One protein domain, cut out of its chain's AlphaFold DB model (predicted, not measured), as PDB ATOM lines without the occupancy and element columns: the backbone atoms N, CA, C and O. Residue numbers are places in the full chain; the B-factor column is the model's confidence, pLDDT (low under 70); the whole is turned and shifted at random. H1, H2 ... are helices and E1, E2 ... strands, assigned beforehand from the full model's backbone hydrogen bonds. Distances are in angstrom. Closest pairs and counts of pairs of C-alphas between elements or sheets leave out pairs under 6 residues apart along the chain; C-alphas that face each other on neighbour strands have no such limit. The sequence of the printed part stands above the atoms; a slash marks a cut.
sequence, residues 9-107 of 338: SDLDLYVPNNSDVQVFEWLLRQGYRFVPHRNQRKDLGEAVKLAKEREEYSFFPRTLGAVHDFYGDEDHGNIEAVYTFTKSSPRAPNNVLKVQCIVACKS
ATOM      1  N   SER A   9     -20.305 -71.115 139.784       80.94
ATOM      2  CA  SER A   9     -19.679 -70.871 138.481       80.94
ATOM      3  C   SER A   9     -18.314 -71.547 138.395       80.94
ATOM      4  O   SER A   9     -17.418 -71.261 139.189       80.94
ATOM      5  N   ASP A  10     -18.152 -72.395 137.392       89.00
ATOM      6  CA  ASP A  10     -16.872 -72.859 136.876       89.00
ATOM      7  C   ASP A  10     -16.325 -71.924 135.791       89.00
ATOM      8  O   ASP A  10     -17.037 -71.082 135.241       89.00
ATOM      9  N   LEU A  11     -15.028 -72.076 135.514       92.88
ATOM     10  CA  LEU A  11     -14.395 -71.568 134.303       92.88
ATOM     11  C   LEU A  11     -14.309 -72.699 133.276       92.88
ATOM     12  O   LEU A  11     -13.602 -73.682 133.511       92.88
ATOM     13  N   ASP A  12     -14.969 -72.531 132.139       95.00
ATOM     14  CA  ASP A  12     -14.856 -73.444 131.005       95.00
ATOM     15  C   ASP A  12     -13.735 -72.974 130.069       95.00
ATOM     16  O   ASP A  12     -13.715 -71.828 129.622       95.00
ATOM     17  N   LEU A  13     -12.785 -73.862 129.781       96.00
ATOM     18  CA  LEU A  13     -11.720 -73.662 128.804       96.00
ATOM     19  C   LEU A  13     -11.962 -74.600 127.628       96.00
ATOM     20  O   LEU A  13     -11.852 -75.816 127.780       96.00
ATOM     21  N   TYR A  14     -12.255 -74.047 126.456       94.81
ATOM     22  CA  TYR A  14     -12.364 -74.827 125.226       94.81
ATOM     23  C   TYR A  14     -10.990 -74.922 124.577       94.81
ATOM     24  O   TYR A  14     -10.382 -73.903 124.252       94.81
ATOM     25  N   VAL A  15     -10.480 -76.143 124.433       93.44
ATOM     26  CA  VAL A  15      -9.089 -76.375 124.040       93.44
ATOM     27  C   VAL A  15      -9.043 -77.237 122.779       93.44
ATOM     28  O   VAL A  15      -9.687 -78.287 122.747       93.44
ATOM     29  N   PRO A  16      -8.278 -76.848 121.745       90.06
ATOM     30  CA  PRO A  16      -7.979 -77.740 120.630       90.06
ATOM     31  C   PRO A  16      -7.273 -79.018 121.114       90.06
ATOM     32  O   PRO A  16      -6.393 -78.948 121.977       90.06
ATOM     33  N   ASN A  17      -7.587 -80.182 120.537       87.31
ATOM     34  CA  ASN A  17      -6.992 -81.462 120.959       87.31
ATOM     35  C   ASN A  17      -5.458 -81.536 120.848       87.31
ATOM     36  O   ASN A  17      -4.817 -82.339 121.523       87.31
ATOM     37  N   ASN A  18      -4.846 -80.697 120.012       85.88
ATOM     38  CA  ASN A  18      -3.396 -80.621 119.847       85.88
ATOM     39  C   ASN A  18      -2.697 -79.763 120.922       85.88
ATOM     40  O   ASN A  18      -1.468 -79.775 121.002       85.88
ATOM     41  N   SER A  19      -3.464 -79.030 121.735       89.19
ATOM     42  CA  SER A  19      -2.973 -78.057 122.721       89.19
ATOM     43  C   SER A  19      -3.387 -78.396 124.161       89.19
ATOM     44  O   SER A  19      -2.955 -77.739 125.109       89.19
ATOM     45  N   ASP A  20      -4.189 -79.444 124.335       92.31
ATOM     46  CA  ASP A  20      -4.746 -79.915 125.605       92.31
ATOM     47  C   ASP A  20      -3.677 -80.150 126.687       92.31
ATOM     48  O   ASP A  20      -3.750 -79.573 127.773       92.31
ATOM     49  N   VAL A  21      -2.626 -80.912 126.370       93.94
ATOM     50  CA  VAL A  21      -1.553 -81.263 127.311       93.94
ATOM     51  C   VAL A  21      -0.842 -80.017 127.835       93.94
ATOM     52  O   VAL A  21      -0.605 -79.913 129.038       93.94
ATOM     53  N   GLN A  22      -0.556 -79.040 126.970       93.69
ATOM     54  CA  GLN A  22       0.127 -77.807 127.376       93.69
ATOM     55  C   GLN A  22      -0.726 -76.990 128.353       93.69
ATOM     56  O   GLN A  22      -0.215 -76.474 129.352       93.69
ATOM     57  N   VAL A  23      -2.038 -76.909 128.101       95.50
ATOM     58  CA  VAL A  23      -2.989 -76.242 129.001       95.50
ATOM     59  C   VAL A  23      -3.075 -76.980 130.338       95.50
ATOM     60  O   VAL A  23      -3.057 -76.343 131.393       95.50
ATOM     61  N   PHE A  24      -3.099 -78.314 130.329       97.56
ATOM     62  CA  PHE A  24      -3.148 -79.108 131.559       97.56
ATOM     63  C   PHE A  24      -1.883 -78.939 132.397       97.56
ATOM     64  O   PHE A  24      -1.968 -78.684 133.598       97.56
ATOM     65  N   GLU A  25      -0.705 -79.014 131.781       97.31
ATOM     66  CA  GLU A  25       0.573 -78.771 132.454       97.31
ATOM     67  C   GLU A  25       0.652 -77.356 133.030       97.31
ATOM     68  O   GLU A  25       1.172 -77.150 134.131       97.31
ATOM     69  N   TRP A  26       0.126 -76.362 132.312       96.56
ATOM     70  CA  TRP A  26       0.008 -75.007 132.835       96.56
ATOM     71  C   TRP A  26      -0.900 -74.954 134.073       96.56
ATOM     72  O   TRP A  26      -0.461 -74.436 135.101       96.56
ATOM     73  N   LEU A  27      -2.097 -75.552 134.041       97.88
ATOM     74  CA  LEU A  27      -3.002 -75.609 135.199       97.88
ATOM     75  C   LEU A  27      -2.353 -76.292 136.412       97.88
ATOM     76  O   LEU A  27      -2.431 -75.776 137.532       97.88
ATOM     77  N   LEU A  28      -1.662 -77.414 136.195       97.88
ATOM     78  CA  LEU A  28      -0.925 -78.120 137.247       97.88
ATOM     79  C   LEU A  28       0.169 -77.232 137.860       97.88
ATOM     80  O   LEU A  28       0.277 -77.153 139.085       97.88
ATOM     81  N   ARG A  29       0.928 -76.490 137.038       97.75
ATOM     82  CA  ARG A  29       1.922 -75.506 137.517       97.75
ATOM     83  C   ARG A  29       1.290 -74.356 138.299       97.75
ATOM     84  O   ARG A  29       1.897 -73.870 139.250       97.75
ATOM     85  N   GLN A  30       0.065 -73.956 137.959       96.62
ATOM     86  CA  GLN A  30      -0.708 -72.983 138.739       96.62
ATOM     87  C   GLN A  30      -1.263 -73.564 140.053       96.62
ATOM     88  O   GLN A  30      -1.922 -72.853 140.816       96.62
ATOM     89  N   GLY A  31      -0.995 -74.836 140.364       96.69
ATOM     90  CA  GLY A  31      -1.400 -75.500 141.601       96.69
ATOM     91  C   GLY A  31      -2.808 -76.086 141.563       96.69
ATOM     92  O   GLY A  31      -3.342 -76.433 142.619       96.69
ATOM     93  N   TYR A  32      -3.422 -76.185 140.382       97.81
ATOM     94  CA  TYR A  32      -4.628 -76.986 140.217       97.81
ATOM     95  C   TYR A  32      -4.298 -78.476 140.267       97.81
ATOM     96  O   TYR A  32      -3.176 -78.903 140.001       97.81
ATOM     97  N   ARG A  33      -5.301 -79.281 140.607       97.88
ATOM     98  CA  ARG A  33      -5.224 -80.740 140.619       97.88
ATOM     99  C   ARG A  33      -6.312 -81.309 139.737       97.88
ATOM    100  O   ARG A  33      -7.450 -80.849 139.789       97.88
ATOM    101  N   PHE A  34      -5.959 -82.319 138.958       98.25
ATOM    102  CA  PHE A  34      -6.926 -83.068 138.173       98.25
ATOM    103  C   PHE A  34      -7.889 -83.834 139.095       98.25
ATOM    104  O   PHE A  34      -7.465 -84.477 140.058       98.25
ATOM    105  N   VAL A  35      -9.184 -83.751 138.794       97.44
ATOM    106  CA  VAL A  35     -10.259 -84.462 139.488       97.44
ATOM    107  C   VAL A  35     -10.976 -85.346 138.466       97.44
ATOM    108  O   VAL A  35     -11.783 -84.836 137.684       97.44
ATOM    109  N   PRO A  36     -10.701 -86.660 138.453       94.75
ATOM    110  CA  PRO A  36     -11.296 -87.570 137.487       94.75
ATOM    111  C   PRO A  36     -12.796 -87.734 137.740       94.75
ATOM    112  O   PRO A  36     -13.248 -87.864 138.881       94.75
ATOM    113  N   HIS A  37     -13.575 -87.796 136.664       88.12
ATOM    114  CA  HIS A  37     -14.975 -88.207 136.743       88.12
ATOM    115  C   HIS A  37     -15.106 -89.728 136.929       88.12
ATOM    116  O   HIS A  37     -14.155 -90.480 136.724       88.12
ATOM    117  N   ARG A  38     -16.312 -90.206 137.279       86.38
ATOM    118  CA  ARG A  38     -16.590 -91.625 137.593       86.38
ATOM    119  C   ARG A  38     -16.086 -92.613 136.530       86.38
ATOM    120  O   ARG A  38     -15.652 -93.703 136.887       86.38
ATOM    121  N   ASN A  39     -16.140 -92.223 135.256       83.94
ATOM    122  CA  ASN A  39     -15.774 -93.067 134.112       83.94
ATOM    123  C   ASN A  39     -14.388 -92.734 133.530       83.94
ATOM    124  O   ASN A  39     -13.997 -93.302 132.513       83.94
ATOM    125  N   GLN A  40     -13.653 -91.808 134.147       89.44
ATOM    126  CA  GLN A  40     -12.341 -91.367 133.691       89.44
ATOM    127  C   GLN A  40     -11.240 -92.083 134.478       89.44
ATOM    128  O   GLN A  40     -11.413 -92.434 135.648       89.44
ATOM    129  N   ARG A  41     -10.088 -92.314 133.838       93.00
ATOM    130  CA  ARG A  41      -8.906 -92.826 134.544       93.00
ATOM    131  C   ARG A  41      -8.493 -91.836 135.633       93.00
ATOM    132  O   ARG A  41      -8.663 -90.630 135.476       93.00
ATOM    133  N   LYS A  42      -7.982 -92.364 136.749       95.19
ATOM    134  CA  LYS A  42      -7.586 -91.540 137.900       95.19
ATOM    135  C   LYS A  42      -6.325 -90.732 137.624       95.19
ATOM    136  O   LYS A  42      -6.199 -89.622 138.128       95.19
ATOM    137  N   ASP A  43      -5.413 -91.311 136.852       96.88
ATOM    138  CA  ASP A  43      -4.237 -90.623 136.353       96.88
ATOM    139  C   ASP A  43      -4.599 -89.779 135.124       96.88
ATOM    140  O   ASP A  43      -5.322 -90.238 134.233       96.88
ATOM    141  N   LEU A  44      -4.104 -88.540 135.086       96.06
ATOM    142  CA  LEU A  44      -4.382 -87.609 133.995       96.06
ATOM    143  C   LEU A  44      -3.756 -88.089 132.682       96.06
ATOM    144  O   LEU A  44      -4.410 -88.028 131.645       96.06
ATOM    145  N   GLY A  45      -2.518 -88.589 132.719       95.88
ATOM    146  CA  GLY A  45      -1.819 -89.077 131.533       95.88
ATOM    147  C   GLY A  45      -2.536 -90.270 130.905       95.88
ATOM    148  O   GLY A  45      -2.770 -90.285 129.697       95.88
ATOM    149  N   GLU A  46      -2.975 -91.228 131.723       95.00
ATOM    150  CA  GLU A  46      -3.807 -92.348 131.265       95.00
ATOM    151  C   GLU A  46      -5.164 -91.888 130.716       95.00
ATOM    152  O   GLU A  46      -5.650 -92.443 129.729       95.00
ATOM    153  N   ALA A  47      -5.789 -90.884 131.341       93.56
ATOM    154  CA  ALA A  47      -7.067 -90.342 130.888       93.56
ATOM    155  C   ALA A  47      -6.947 -89.648 129.523       93.56
ATOM    156  O   ALA A  47      -7.833 -89.804 128.685       93.56
ATOM    157  N   VAL A  48      -5.865 -88.899 129.297       92.88
ATOM    158  CA  VAL A  48      -5.556 -88.258 128.009       92.88
ATOM    159  C   VAL A  48      -5.219 -89.298 126.950       92.88
ATOM    160  O   VAL A  48      -5.796 -89.276 125.868       92.88
ATOM    161  N   LYS A  49      -4.354 -90.262 127.274       91.44
ATOM    162  CA  LYS A  49      -3.984 -91.338 126.350       91.44
ATOM    163  C   LYS A  49      -5.212 -92.112 125.863       91.44
ATOM    164  O   LYS A  49      -5.374 -92.297 124.663       91.44
ATOM    165  N   LEU A  50      -6.102 -92.502 126.777       88.75
ATOM    166  CA  LEU A  50      -7.315 -93.243 126.428       88.75
ATOM    167  C   LEU A  50      -8.281 -92.424 125.554       88.75
ATOM    168  O   LEU A  50      -8.951 -92.998 124.697       88.75
ATOM    169  N   ALA A  51      -8.382 -91.109 125.777       86.00
ATOM    170  CA  ALA A  51      -9.209 -90.230 124.947       86.00
ATOM    171  C   ALA A  51      -8.679 -90.167 123.505       86.00
ATOM    172  O   ALA A  51      -9.436 -90.428 122.568       86.00
ATOM    173  N   LYS A  52      -7.362 -89.982 123.345       85.00
ATOM    174  CA  LYS A  52      -6.693 -89.933 122.035       85.00
ATOM    175  C   LYS A  52      -6.729 -91.274 121.296       85.00
ATOM    176  O   LYS A  52      -6.967 -91.315 120.095       85.00
ATOM    177  N   GLU A  53      -6.584 -92.395 122.006       83.88
ATOM    178  CA  GLU A  53      -6.711 -93.733 121.406       83.88
ATOM    179  C   GLU A  53      -8.129 -93.987 120.867       83.88
ATOM    180  O   GLU A  53      -8.295 -94.561 119.793       83.88
ATOM    181  N   ARG A  54      -9.179 -93.522 121.560       74.38
ATOM    182  CA  ARG A  54     -10.560 -93.627 121.049       74.38
ATOM    183  C   ARG A  54     -10.766 -92.835 119.760       74.38
ATOM    184  O   ARG A  54     -11.578 -93.238 118.929       74.38
ATOM    185  N   GLU A  55     -10.051 -91.726 119.595       65.31
ATOM    186  CA  GLU A  55     -10.095 -90.920 118.378       65.31
ATOM    187  C   GLU A  55      -9.528 -91.689 117.175       65.31
ATOM    188  O   GLU A  55     -10.180 -91.748 116.127       65.31
ATOM    189  N   GLU A  56      -8.362 -92.321 117.346       58.19
ATOM    190  CA  GLU A  56      -7.615 -93.012 116.285       58.19
ATOM    191  C   GLU A  56      -8.389 -94.198 115.679       58.19
ATOM    192  O   GLU A  56      -8.321 -94.434 114.473       58.19
ATOM    193  N   TYR A  57      -9.205 -94.891 116.483       51.66
ATOM    194  CA  TYR A  57     -10.006 -96.040 116.037       51.66
ATOM    195  C   TYR A  57     -11.446 -95.696 115.603       51.66
ATOM    196  O   TYR A  57     -12.177 -96.575 115.140       51.66
ATOM    197  N   SER A  58     -11.873 -94.432 115.705       50.16
ATOM    198  CA  SER A  58     -13.226 -93.996 115.317       50.16
ATOM    199  C   SER A  58     -13.336 -93.671 113.817       50.16
ATOM    200  O   SER A  58     -13.473 -92.521 113.413       50.16
ATOM    201  N   PHE A  59     -13.278 -94.706 112.972       43.19
ATOM    202  CA  PHE A  59     -13.722 -94.645 111.563       43.19
ATOM    203  C   PHE A  59     -15.216 -95.015 111.405       43.19
ATOM    204  O   PHE A  59     -15.732 -95.089 110.295       43.19
ATOM    205  N   PHE A  60     -15.913 -95.250 112.524       35.62
ATOM    206  CA  PHE A  60     -17.339 -95.576 112.612       35.62
ATOM    207  C   PHE A  60     -18.065 -94.578 113.537       35.62
ATOM    208  O   PHE A  60     -17.444 -94.087 114.486       35.62
ATOM    209  N   PRO A  61     -19.358 -94.275 113.288       38.47
ATOM    210  CA  PRO A  61     -20.130 -93.313 114.076       38.47
ATOM    211  C   PRO A  61     -20.128 -93.670 115.570       38.47
ATOM    212  O   PRO A  61     -20.380 -94.813 115.962       38.47
ATOM    213  N   ARG A  62     -19.799 -92.673 116.402       43.97
ATOM    214  CA  ARG A  62     -19.636 -92.772 117.861       43.97
ATOM    215  C   ARG A  62     -20.969 -93.095 118.540       43.97
ATOM    216  O   ARG A  62     -21.666 -92.194 118.978       43.97
ATOM    217  N   THR A  63     -21.298 -94.375 118.680       36.22
ATOM    218  CA  THR A  63     -22.495 -94.822 119.421       36.22
ATOM    219  C   THR A  63     -22.204 -95.443 120.785       36.22
ATOM    220  O   THR A  63     -23.142 -95.841 121.467       36.22
ATOM    221  N   LEU A  64     -20.958 -95.512 121.270       33.50
ATOM    222  CA  LEU A  64     -20.711 -96.084 122.601       33.50
ATOM    223  C   LEU A  64     -19.583 -95.411 123.393       33.50
ATOM    224  O   LEU A  64     -18.401 -95.651 123.169       33.50
ATOM    225  N   GLY A  65     -19.987 -94.710 124.455       35.88
ATOM    226  CA  GLY A  65     -19.355 -94.883 125.763       35.88
ATOM    227  C   GLY A  65     -18.485 -93.735 126.271       35.88
ATOM    228  O   GLY A  65     -17.296 -93.653 125.976       35.88
ATOM    229  N   ALA A  66     -19.053 -92.986 127.219       36.84
ATOM    230  CA  ALA A  66     -18.395 -92.062 128.149       36.84
ATOM    231  C   ALA A  66     -18.048 -90.659 127.628       36.84
ATOM    232  O   ALA A  66     -17.043 -90.084 128.043       36.84
ATOM    233  N   VAL A  67     -18.930 -90.064 126.828       41.94
ATOM    234  CA  VAL A  67     -19.112 -88.611 126.909       41.94
ATOM    235  C   VAL A  67     -20.089 -88.376 128.068       41.94
ATOM    236  O   VAL A  67     -21.035 -89.138 128.243       41.94
ATOM    237  N   HIS A  68     -19.759 -87.437 128.951       46.25
ATOM    238  CA  HIS A  68     -20.530 -87.025 130.131       46.25
ATOM    239  C   HIS A  68     -22.058 -87.115 129.918       46.25
ATOM    240  O   HIS A  68     -22.519 -86.779 128.836       46.25
ATOM    241  N   ASP A  69     -22.851 -87.475 130.937       42.09
ATOM    242  CA  ASP A  69     -24.321 -87.645 130.819       42.09
ATOM    243  C   ASP A  69     -25.075 -86.399 130.272       42.09
ATOM    244  O   ASP A  69     -26.254 -86.493 129.951       42.09
ATOM    245  N   PHE A  70     -24.426 -85.228 130.160       43.66
ATOM    246  CA  PHE A  70     -24.974 -84.030 129.489       43.66
ATOM    247  C   PHE A  70     -24.563 -83.857 128.015       43.66
ATOM    248  O   PHE A  70     -25.115 -83.001 127.336       43.66
ATOM    249  N   TYR A  71     -23.575 -84.607 127.542       50.09
ATOM    250  CA  TYR A  71     -22.920 -84.464 126.238       50.09
ATOM    251  C   TYR A  71     -22.914 -85.803 125.468       50.09
ATOM    252  O   TYR A  71     -22.110 -85.998 124.568       50.09
ATOM    253  N   GLY A  72     -23.753 -86.766 125.872       39.66
ATOM    254  CA  GLY A  72     -23.707 -88.171 125.443       39.66
ATOM    255  C   GLY A  72     -24.421 -88.527 124.137       39.66
ATOM    256  O   GLY A  72     -24.372 -89.694 123.758       39.66
ATOM    257  N   ASP A  73     -25.065 -87.575 123.463       46.50
ATOM    258  CA  ASP A  73     -25.780 -87.843 122.207       46.50
ATOM    259  C   ASP A  73     -24.884 -87.680 120.973       46.50
ATOM    260  O   ASP A  73     -23.900 -86.937 121.002       46.50
ATOM    261  N   GLU A  74     -25.285 -88.335 119.873       46.34
ATOM    262  CA  GLU A  74     -24.676 -88.300 118.525       46.34
ATOM    263  C   GLU A  74     -24.342 -86.872 118.035       46.34
ATOM    264  O   GLU A  74     -23.436 -86.674 117.228       46.34
ATOM    265  N   ASP A  75     -25.018 -85.876 118.606       46.31
ATOM    266  CA  ASP A  75     -24.949 -84.444 118.310       46.31
ATOM    267  C   ASP A  75     -23.763 -83.703 118.989       46.31
ATOM    268  O   ASP A  75     -23.462 -82.558 118.657       46.31
ATOM    269  N   HIS A  76     -23.053 -84.340 119.934       55.22
ATOM    270  CA  HIS A  76     -21.863 -83.790 120.618       55.22
ATOM    271  C   HIS A  76     -20.545 -84.403 120.120       55.22
ATOM    272  O   HIS A  76     -19.530 -84.369 120.825       55.22
ATOM    273  N   GLY A  77     -20.524 -84.928 118.889       60.72
ATOM    274  CA  GLY A  77     -19.330 -85.495 118.241       60.72
ATOM    275  C   GLY A  77     -18.100 -84.571 118.210       60.72
ATOM    276  O   GLY A  77     -16.991 -85.042 117.966       60.72
ATOM    277  N   ASN A  78     -18.287 -83.289 118.536       76.50
ATOM    278  CA  ASN A  78     -17.268 -82.246 118.569       76.50
ATOM    279  C   ASN A  78     -16.535 -82.128 119.918       76.50
ATOM    280  O   ASN A  78     -15.572 -81.374 120.002       76.50
ATOM    281  N   ILE A  79     -16.941 -82.847 120.975       85.88
ATOM    282  CA  ILE A  79     -16.205 -82.904 122.253       85.88
ATOM    283  C   ILE A  79     -15.483 -84.252 122.353       85.88
ATOM    284  O   ILE A  79     -16.095 -85.318 122.304       85.88
ATOM    285  N   GLU A  80     -14.161 -84.219 122.508       87.12
ATOM    286  CA  GLU A  80     -13.339 -85.413 122.720       87.12
ATOM    287  C   GLU A  80     -13.421 -85.880 124.173       87.12
ATOM    288  O   GLU A  80     -13.702 -87.046 124.456       87.12
ATOM    289  N   ALA A  81     -13.193 -84.952 125.099       89.75
ATOM    290  CA  ALA A  81     -13.173 -85.223 126.525       89.75
ATOM    291  C   ALA A  81     -13.359 -83.935 127.332       89.75
ATOM    292  O   ALA A  81     -13.085 -82.831 126.865       89.75
ATOM    293  N   VAL A  82     -13.799 -84.096 128.581       92.56
ATOM    294  CA  VAL A  82     -13.859 -83.013 129.566       92.56
ATOM    295  C   VAL A  82     -12.993 -83.395 130.762       92.56
ATOM    296  O   VAL A  82     -13.160 -84.471 131.341       92.56
ATOM    297  N   TYR A  83     -12.073 -82.512 131.139       96.31
ATOM    298  CA  TYR A  83     -11.177 -82.689 132.280       96.31
ATOM    299  C   TYR A  83     -11.474 -81.626 133.328       96.31
ATOM    300  O   TYR A  83     -11.472 -80.435 133.029       96.31
ATOM    301  N   THR A  84     -11.717 -82.042 134.569       97.31
ATOM    302  CA  THR A  84     -11.956 -81.104 135.670       97.31
ATOM    303  C   THR A  84     -10.681 -80.901 136.477       97.31
ATOM    304  O   THR A  84     -10.035 -81.859 136.899       97.31
ATOM    305  N   PHE A  85     -10.352 -79.641 136.740       97.69
ATOM    306  CA  PHE A  85      -9.233 -79.216 137.565       97.69
ATOM    307  C   PHE A  85      -9.739 -78.362 138.723       97.69
ATOM    308  O   PHE A  85     -10.564 -77.469 138.533       97.69
ATOM    309  N   THR A  86      -9.242 -78.613 139.933       96.94
ATOM    310  CA  THR A  86      -9.650 -77.855 141.121       96.94
ATOM    311  C   THR A  86      -8.472 -77.332 141.926       96.94
ATOM    312  O   THR A  86      -7.389 -77.918 141.941       96.94
ATOM    313  N   LYS A  87      -8.682 -76.200 142.601       95.12
ATOM    314  CA  LYS A  87      -7.717 -75.580 143.513       95.12
ATOM    315  C   LYS A  87      -8.459 -74.860 144.634       95.12
ATOM    316  O   LYS A  87      -9.494 -74.250 144.388       95.12
ATOM    317  N   SER A  88      -7.937 -74.875 145.857       93.88
ATOM    318  CA  SER A  88      -8.479 -74.037 146.935       93.88
ATOM    319  C   SER A  88      -8.300 -72.554 146.608       93.88
ATOM    320  O   SER A  88      -7.215 -72.131 146.199       93.88
ATOM    321  N   SER A  89      -9.348 -71.752 146.794       89.06
ATOM    322  CA  SER A  89      -9.261 -70.309 146.584       89.06
ATOM    323  C   SER A  89      -8.390 -69.665 147.669       89.06
ATOM    324  O   SER A  89      -8.714 -69.780 148.853       89.06
ATOM    325  N   PRO A  90      -7.325 -68.923 147.307       87.12
ATOM    326  CA  PRO A  90      -6.511 -68.204 148.290       87.12
ATOM    327  C   PRO A  90      -7.292 -67.108 149.027       87.12
ATOM    328  O   PRO A  90      -6.958 -66.761 150.153       87.12
ATOM    329  N   ARG A  91      -8.325 -66.547 148.380       86.38
ATOM    330  CA  ARG A  91      -9.146 -65.449 148.921       86.38
ATOM    331  C   ARG A  91     -10.313 -65.941 149.774       86.38
ATOM    332  O   ARG A  91     -10.826 -65.187 150.590       86.38
ATOM    333  N   ALA A  92     -10.742 -67.183 149.570       85.94
ATOM    334  CA  ALA A  92     -11.862 -67.787 150.276       85.94
ATOM    335  C   ALA A  92     -11.542 -69.269 150.520       85.94
ATOM    336  O   ALA A  92     -11.881 -70.096 149.680       85.94
ATOM    337  N   PRO A  93     -10.893 -69.628 151.643       82.75
ATOM    338  CA  PRO A  93     -10.388 -70.986 151.883       82.75
ATOM    339  C   PRO A  93     -11.445 -72.097 151.803       82.75
ATOM    340  O   PRO A  93     -11.115 -73.237 151.487       82.75
ATOM    341  N   ASN A  94     -12.715 -71.756 152.045       85.88
ATOM    342  CA  ASN A  94     -13.847 -72.679 151.948       85.88
ATOM    343  C   ASN A  94     -14.364 -72.862 150.509       85.88
ATOM    344  O   ASN A  94     -15.219 -73.712 150.277       85.88
ATOM    345  N   ASN A  95     -13.853 -72.089 149.549       88.12
ATOM    346  CA  ASN A  95     -14.276 -72.136 148.158       88.12
ATOM    347  C   ASN A  95     -13.246 -72.887 147.317       88.12
ATOM    348  O   ASN A  95     -12.037 -72.643 147.386       88.12
ATOM    349  N   VAL A  96     -13.750 -73.767 146.459       91.31
ATOM    350  CA  VAL A  96     -12.951 -74.488 145.472       91.31
ATOM    351  C   VAL A  96     -13.092 -73.774 144.133       91.31
ATOM    352  O   VAL A  96     -14.193 -73.625 143.616       91.31
ATOM    353  N   LEU A  97     -11.972 -73.333 143.567       92.94
ATOM    354  CA  LEU A  97     -11.910 -72.870 142.186       92.94
ATOM    355  C   LEU A  97     -11.955 -74.096 141.279       92.94
ATOM    356  O   LEU A  97     -11.127 -74.997 141.433       92.94
ATOM    357  N   LYS A  98     -12.902 -74.120 140.343       94.94
ATOM    358  CA  LYS A  98     -13.101 -75.212 139.390       94.94
ATOM    359  C   LYS A  98     -12.870 -74.704 137.968       94.94
ATOM    360  O   LYS A  98     -13.446 -73.694 137.574       94.94
ATOM    361  N   VAL A  99     -12.044 -75.427 137.221       96.56
ATOM    362  CA  VAL A  99     -11.813 -75.233 135.786       96.56
ATOM    363  C   VAL A  99     -12.223 -76.515 135.072       96.56
ATOM    364  O   VAL A  99     -11.810 -77.599 135.488       96.56
ATOM    365  N   GLN A 100     -13.033 -76.415 134.025       95.94
ATOM    366  CA  GLN A 100     -13.326 -77.533 133.134       95.94
ATOM    367  C   GLN A 100     -12.645 -77.285 131.796       95.94
ATOM    368  O   GLN A 100     -12.930 -76.305 131.123       95.94
ATOM    369  N   CYS A 101     -11.739 -78.169 131.402       96.19
ATOM    370  CA  CYS A 101     -11.168 -78.147 130.067       96.19
ATOM    371  C   CYS A 101     -11.990 -79.051 129.157       96.19
ATOM    372  O   CYS A 101     -12.002 -80.269 129.348       96.19
ATOM    373  N   ILE A 102     -12.669 -78.450 128.188       94.06
ATOM    374  CA  ILE A 102     -13.495 -79.108 127.183       94.06
ATOM    375  C   ILE A 102     -12.649 -79.213 125.916       94.06
ATOM    376  O   ILE A 102     -12.365 -78.213 125.258       94.06
ATOM    377  N   VAL A 103     -12.191 -80.422 125.608       92.81
ATOM    378  CA  VAL A 103     -11.309 -80.671 124.465       92.81
ATOM    379  C   VAL A 103     -12.156 -80.869 123.214       92.81
ATOM    380  O   VAL A 103     -13.002 -81.765 123.182       92.81
ATOM    381  N   ALA A 104     -11.942 -80.035 122.197       89.31
ATOM    382  CA  ALA A 104     -12.639 -80.126 120.918       89.31
ATOM    383  C   ALA A 104     -12.055 -81.260 120.056       89.31
ATOM    384  O   ALA A 104     -10.841 -81.347 119.873       89.31
ATOM    385  N   CYS A 105     -12.915 -82.129 119.524       80.12
ATOM    386  CA  CYS A 105     -12.543 -83.298 118.728       80.12
ATOM    387  C   CYS A 105     -12.400 -82.936 117.248       80.12
ATOM    388  O   CYS A 105     -13.406 -82.675 116.592       80.12
ATOM    389  N   LYS A 106     -11.179 -82.995 116.692       70.62
ATOM    390  CA  LYS A 106     -10.882 -82.724 115.263       70.62
ATOM    391  C   LYS A 106     -11.422 -81.390 114.734       70.62
ATOM    392  O   LYS A 106     -11.454 -81.206 113.519       70.62
ATOM    393  N   SER A 107     -11.851 -80.485 115.608       71.62
ATOM    394  CA  SER A 107     -12.615 -79.305 115.241       71.62
ATOM    395  C   SER A 107     -12.221 -78.064 116.025       71.62
ATOM    396  O   SER A 107     -11.432 -78.107 116.971       71.62
TER     397      SER A 107
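Overview. This is residues 9 to 107 of the 338 residues of an uncharacterized protein of Steccherinum ochraceum (UniProt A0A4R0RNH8). A strongly twisted slab of four strands, E1 E4 E3 E2, is covered on one face by H1 and H2: two layers, with loop residues 57 to 78 at the end far from the E3-E4 turn. The printed part has 99 residues, with E1 H1 E2 H2 E3 E4 along the chain. The sheet is mixed, as is the class, helices and strands; the whole is compact, radius of gyration of the C-alphas 14.1 A, spanning 48 by 24 by 23 A.

Along the chain. E3, residues 79 to 88, is 27.3 A long; E4, 96 to 104, 25.2 A, ends at C-alpha 104 (-12.639, -80.126, 120.918). E1, 11 to 16, begins at C-alpha 11 (-14.395, -71.568, 134.303); E2 is 33 to 35. H1 is 20 to 29; H2, 44 to 56, 18.8 A.

Arrangement. E3 and E4 form an antiparallel hairpin, N 85 and O 99 2.8 A apart. E1 is parallel to E4, with N 13 and O 100 at 2.8 A; E2 is antiparallel to E3, with N 35 and O 84 at 2.8 A. H1 is on the sheet over E4 and E3, height 8.7 A; H2 is over E3, on the same face, height 9.6 A, closest C-alphas Ala 51 and Ala 81, 6.6 A. E1, H1, E2 make a split strand-helix-strand unit, E4 and E3 between its strands, crossover right-handed. In H1 and H2 every O i to N i+4 pair is within hydrogen-bond range.

Size, cuts and confidence. The printed part has no cut. The H2 to E3 link is long, 22 residues; pLDDT is under 70 at residues 55 to 77.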